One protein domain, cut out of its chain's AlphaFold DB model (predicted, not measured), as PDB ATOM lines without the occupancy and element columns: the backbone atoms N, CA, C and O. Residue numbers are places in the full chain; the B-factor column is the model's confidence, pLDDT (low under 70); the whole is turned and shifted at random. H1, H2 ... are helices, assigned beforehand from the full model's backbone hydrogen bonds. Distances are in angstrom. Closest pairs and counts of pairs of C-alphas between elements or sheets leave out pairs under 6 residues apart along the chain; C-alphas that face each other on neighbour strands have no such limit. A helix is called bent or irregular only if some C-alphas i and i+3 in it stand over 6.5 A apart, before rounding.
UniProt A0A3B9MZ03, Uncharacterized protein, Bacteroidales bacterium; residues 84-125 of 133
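AT A GLANCE: This is residues 84 to 125 of the 133 residues of an uncharacterized protein of Bacteroidales bacterium (UniProt A0A3B9MZ03). Two long helices, H1 and H2, meet near their ends at a tight corner and spread from it as an open, flat V. The two arms come near each other only beside the corner, and their far ends, at residues 84 and 125, stand free. The printed part has 42 residues with two named helices, H1 then H2 along the chain, and no named strand; the class is all helix. The whole is only just loose, close to extended, with a radius of gyration of the C-alphas of 13.6 A, and the C-alphas span 36 by 28 by 5 A.

HOW THE PARTS SIT: H1, residues 84 to 105, is the longest helix by residues. After it comes H2, residues 107 to 125, joined to it by a tight link of one residue, His 106. The two helices are close but not clearly touching, with 2 pairs of C-alphas within 8 A. Their closest C-alphas are those of Ile 103 and Val 110, 6.1 A apart. Their lines stand at a steep tilt of 63 degrees, and they run opposite ways. Their centres are 20.4 A apart. In H1 every O i to N i+4 pair is within hydrogen-bond range; in H2 13 of 15 are.

IN THESE COORDINATES: H1 begins at C-alpha 84, (260.793, 201.825, 374.472), and ends at C-alpha 105, (231.897, 211.728, 379.939), 31.0 A from first to last C-alpha. H2 begins at C-alpha 107, (231.624, 213.329, 373.744), and ends at C-alpha 125, (247.321, 224.379, 353.635), a length of 27.8 A. Neither helix is bent.

THE WHOLE: The two C-alphas farthest apart are those of Ile 86 and Lys 125, at 36.5 A. The printed part has no cut and no long link. The mean pLDDT of the printed part is 78.3, and the model's confidence is under 70 at residues 84 to 85 and 123 to 125.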
ATOM      1  N   GLY A  84     261.728 200.734 374.765       60.47
ATOM      2  CA  GLY A  84     260.793 201.825 374.472       60.47
ATOM      3  C   GLY A  84     259.336 201.334 374.497       60.47
ATOM      4  O   GLY A  84     258.447 202.072 374.898       60.47
ATOM      5  N   ASN A  85     259.098 200.052 374.191       66.94
ATOM      6  CA  ASN A  85     257.781 199.423 374.226       66.94
ATOM      7  C   ASN A  85     257.106 199.388 375.605       66.94
ATOM      8  O   ASN A  85     255.911 199.625 375.644       66.94
ATOM      9  N   ILE A  86     257.785 199.094 376.720       77.44
ATOM     10  CA  ILE A  86     257.111 199.016 378.039       77.44
ATOM     11  C   ILE A  86     256.697 200.408 378.518       77.44
ATOM     12  O   ILE A  86     255.523 200.619 378.806       77.44
ATOM     13  N   LEU A  87     257.621 201.374 378.539       79.38
ATOM     14  CA  LEU A  87     257.309 202.754 378.924       79.38
ATOM     15  C   LEU A  87     256.256 203.370 377.997       79.38
ATOM     16  O   LEU A  87     255.278 203.929 378.482       79.38
ATOM     17  N   ARG A  88     256.396 203.200 376.675       77.69
ATOM     18  CA  ARG A  88     255.423 203.692 375.687       77.69
ATOM     19  C   ARG A  88     254.072 202.984 375.782       77.69
ATOM     20  O   ARG A  88     253.064 203.639 375.559       77.69
ATOM     21  N   LYS A  89     254.019 201.687 376.116       81.31
ATOM     22  CA  LYS A  89     252.755 200.963 376.353       81.31
ATOM     23  C   LYS A  89     252.073 201.434 377.627       81.31
ATOM     24  O   LYS A  89     250.871 201.635 377.600       81.31
ATOM     25  N   LEU A  90     252.822 201.652 378.708       83.81
ATOM     26  CA  LEU A  90     252.267 202.192 379.949       83.81
ATOM     27  C   LEU A  90     251.732 203.606 379.727       83.81
ATOM     28  O   LEU A  90     250.561 203.854 379.991       83.81
ATOM     29  N   PHE A  91     252.541 204.502 379.154       85.50
ATOM     30  CA  PHE A  91     252.093 205.850 378.793       85.50
ATOM     31  C   PHE A  91     250.909 205.816 377.826       85.50
ATOM     32  O   PHE A  91     249.940 206.534 378.033       85.50
ATOM     33  N   GLY A  92     250.957 204.959 376.805       85.75
ATOM     34  CA  GLY A  92     249.875 204.774 375.841       85.75
ATOM     35  C   GLY A  92     248.583 204.292 376.494       85.75
ATOM     36  O   GLY A  92     247.533 204.854 376.216       85.75
ATOM     37  N   SER A  93     248.650 203.327 377.414       87.38
ATOM     38  CA  SER A  93     247.492 202.858 378.180       87.38
ATOM     39  C   SER A  93     246.942 203.931 379.111       87.38
ATOM     40  O   SER A  93     245.731 204.105 379.153       87.38
ATOM     41  N   PHE A  94     247.784 204.684 379.824       89.31
ATOM     42  CA  PHE A  94     247.307 205.784 380.669       89.31
ATOM     43  C   PHE A  94     246.667 206.900 379.846       89.31
ATOM     44  O   PHE A  94     245.596 207.389 380.202       89.31
ATOM     45  N   LEU A  95     247.284 207.268 378.723       89.44
ATOM     46  CA  LEU A  95     246.749 208.278 377.818       89.44
ATOM     47  C   LEU A  95     245.432 207.806 377.195       89.44
ATOM     48  O   LEU A  95     244.469 208.562 377.165       89.44
ATOM     49  N   GLN A  96     245.364 206.544 376.770       85.69
ATOM     50  CA  GLN A  96     244.149 205.931 376.249       85.69
ATOM     51  C   GLN A  96     243.046 205.921 377.305       85.69
ATOM     52  O   GLN A  96     241.947 206.359 377.009       85.69
ATOM     53  N   LEU A  97     243.320 205.502 378.541       88.25
ATOM     54  CA  LEU A  97     242.323 205.508 379.616       88.25
ATOM     55  C   LEU A  97     241.846 206.927 379.948       88.25
ATOM     56  O   LEU A  97     240.646 207.140 380.099       88.25
ATOM     57  N   GLY A  98     242.755 207.903 380.004       84.94
ATOM     58  CA  GLY A  98     242.409 209.306 380.232       84.94
ATOM     59  C   GLY A  98     241.535 209.881 379.116       84.94
ATOM     60  O   GLY A  98     240.473 210.439 379.383       84.94
ATOM     61  N   VAL A  99     241.936 209.685 377.858       82.62
ATOM     62  CA  VAL A  99     241.184 210.143 376.681       82.62
ATOM     63  C   VAL A  99     239.846 209.407 376.559       82.62
ATOM     64  O   VAL A  99     238.825 210.047 376.335       82.62
ATOM     65  N   THR A 100     239.804 208.092 376.774       80.38
ATOM     66  CA  THR A 100     238.567 207.294 376.757       80.38
ATOM     67  C   THR A 100     237.598 207.734 377.851       80.38
ATOM     68  O   THR A 100     236.401 207.842 377.581       80.38
ATOM     69  N   ASN A 101     238.079 208.041 379.058       78.75
ATOM     70  CA  ASN A 101     237.222 208.521 380.140       78.75
ATOM     71  C   ASN A 101     236.643 209.913 379.824       78.75
ATOM     72  O   ASN A 101     235.449 210.141 380.006       78.75
ATOM     73  N   LEU A 102     237.451 210.814 379.253       78.06
ATOM     74  CA  LEU A 102     236.999 212.141 378.814       78.06
ATOM     75  C   LEU A 102     236.010 212.077 377.639       78.06
ATOM     76  O   LEU A 102     235.011 212.794 377.646       78.06
ATOM     77  N   ILE A 103     236.237 211.197 376.660       76.50
ATOM     78  CA  ILE A 103     235.309 210.961 375.539       76.50
ATOM     79  C   ILE A 103     233.978 210.398 376.043       76.50
ATOM     80  O   ILE A 103     232.924 210.798 375.555       76.50
ATOM     81  N   SER A 104     234.020 209.487 377.016       75.31
ATOM     82  CA  SER A 104     232.818 208.843 377.556       75.31
ATOM     83  C   SER A 104     231.970 209.804 378.393       75.31
ATOM     84  O   SER A 104     230.746 209.709 378.372       75.31
ATOM     85  N   GLN A 105     232.599 210.744 379.107       74.81
ATOM     86  CA  GLN A 105     231.897 211.728 379.939       74.81
ATOM     87  C   GLN A 105     231.454 212.979 379.157       74.81
ATOM     88  O   GLN A 105     230.388 213.524 379.438       74.81
ATOM     89  N   HIS A 106     232.224 213.420 378.154       74.75
ATOM     90  CA  HIS A 106     231.941 214.633 377.374       74.75
ATOM     91  C   HIS A 106     232.211 214.454 375.865       74.75
ATOM     92  O   HIS A 106     233.102 215.102 375.302       74.75
ATOM     93  N   PRO A 107     231.404 213.639 375.161       70.19
ATOM     94  CA  PRO A 107     231.624 213.329 373.744       70.19
ATOM     95  C   PRO A 107     231.555 214.567 372.834       70.19
ATOM     96  O   PRO A 107     232.280 214.653 371.843       70.19
ATOM     97  N   GLY A 108     230.725 215.558 373.183       73.81
ATOM     98  CA  GLY A 108     230.591 216.806 372.423       73.81
ATOM     99  C   GLY A 108     231.825 217.713 372.494       73.81
ATOM    100  O   GLY A 108     232.234 218.259 371.472       73.81
ATOM    101  N   ALA A 109     232.452 217.825 373.670       72.81
ATOM    102  CA  ALA A 109     233.612 218.693 373.890       72.81
ATOM    103  C   ALA A 109     234.879 218.150 373.217       72.81
ATOM    104  O   ALA A 109     235.670 218.912 372.669       72.81
ATOM    105  N   VAL A 110     235.056 216.825 373.204       75.62
ATOM    106  CA  VAL A 110     236.189 216.201 372.504       75.62
ATOM    107  C   VAL A 110     236.014 216.293 370.988       75.62
ATOM    108  O   VAL A 110     236.986 216.533 370.276       75.62
ATOM    109  N   LYS A 111     234.780 216.167 370.478       75.25
ATOM    110  CA  LYS A 111     234.492 216.306 369.045       75.25
ATOM    111  C   LYS A 111     234.764 217.725 368.541       75.25
ATOM    112  O   LYS A 111     235.343 217.861 367.470       75.25
ATOM    113  N   SER A 112     234.396 218.764 369.295       76.69
ATOM    114  CA  SER A 112     234.664 220.158 368.911       76.69
ATOM    115  C   SER A 112     236.145 220.525 369.020       76.69
ATOM    116  O   SER A 112     236.671 221.149 368.104       76.69
ATOM    117  N   PHE A 113     236.846 220.075 370.067       79.06
ATOM    118  CA  PHE A 113     238.302 220.238 370.166       79.06
ATOM    119  C   PHE A 113     239.042 219.497 369.051       79.06
ATOM    120  O   PHE A 113     239.975 220.040 368.466       79.06
ATOM    121  N   GLY A 114     238.619 218.272 368.734       81.19
ATOM    122  CA  GLY A 114     239.171 217.491 367.632       81.19
ATOM    123  C   GLY A 114     238.969 218.183 366.286       81.19
ATOM    124  O   GLY A 114     239.931 218.319 365.536       81.19
ATOM    125  N   MET A 115     237.754 218.677 366.013       78.00
ATOM    126  CA  MET A 115     237.462 219.441 364.794       78.00
ATOM    127  C   MET A 115     238.324 220.700 364.713       78.00
ATOM    128  O   MET A 115     238.970 220.916 363.699       78.00
ATOM    129  N   TYR A 116     238.415 221.469 365.801       84.44
ATOM    130  CA  TYR A 116     239.212 222.692 365.862       84.44
ATOM    131  C   TYR A 116     240.705 222.437 365.611       84.44
ATOM    132  O   TYR A 116     241.349 223.163 364.859       84.44
ATOM    133  N   VAL A 117     241.273 221.381 366.201       83.56
ATOM    134  CA  VAL A 117     242.682 221.013 365.989       83.56
ATOM    135  C   VAL A 117     242.921 220.513 364.561       83.56
ATOM    136  O   VAL A 117     243.942 220.855 363.967       83.56
ATOM    137  N   ILE A 118     241.994 219.735 363.993       84.19
ATOM    138  CA  ILE A 118     242.090 219.253 362.608       84.19
ATOM    139  C   ILE A 118     241.971 220.420 361.627       84.19
ATOM    140  O   ILE A 118     242.819 220.535 360.749       84.19
ATOM    141  N   GLU A 119     240.995 221.310 361.802       82.75
ATOM    142  CA  GLU A 119     240.821 222.512 360.979       82.75
ATOM    143  C   GLU A 119     242.048 223.426 361.066       82.75
ATOM    144  O   GLU A 119     242.565 223.854 360.042       82.75
ATOM    145  N   GLN A 120     242.624 223.648 362.249       81.94
ATOM    146  CA  GLN A 120     243.834 224.470 362.381       81.94
ATOM    147  C   GLN A 120     245.056 223.864 361.655       81.94
ATOM    148  O   GLN A 120     245.940 224.593 361.196       81.94
ATOM    149  N   ILE A 121     245.133 222.532 361.552       85.25
ATOM    150  CA  ILE A 121     246.241 221.820 360.898       85.25
ATOM    151  C   ILE A 121     246.007 221.669 359.383       85.25
ATOM    152  O   ILE A 121     246.963 221.790 358.617       85.25
ATOM    153  N   PHE A 122     244.767 221.438 358.937       81.06
ATOM    154  CA  PHE A 122     244.418 221.256 357.521       81.06
ATOM    155  C   PHE A 122     244.126 222.576 356.792       81.06
ATOM    156  O   PHE A 122     244.634 222.770 355.688       81.06
ATOM    157  N   SER A 123     243.421 223.529 357.407       64.50
ATOM    158  CA  SER A 123     243.048 224.807 356.774       64.50
ATOM    159  C   SER A 123     244.229 225.764 356.587       64.50
ATOM    160  O   SER A 123     244.158 226.702 355.799       64.50
ATOM    161  N   LYS A 124     245.377 225.506 357.232       58.06
ATOM    162  CA  LYS A 124     246.627 226.238 356.961       58.06
ATOM    163  C   LYS A 124     247.239 225.893 355.592       58.06
ATOM    164  O   LYS A 124     248.156 226.581 355.149       58.06
ATOM    165  N   LYS A 125     246.763 224.839 354.915       56.25
ATOM    166  CA  LYS A 125     247.321 224.379 353.635       56.25
ATOM    167  C   LYS A 125     246.624 224.966 352.399       56.25
ATOM    168  O   LYS A 125     247.233 224.968 351.336       56.25
TER     169      LYS A 125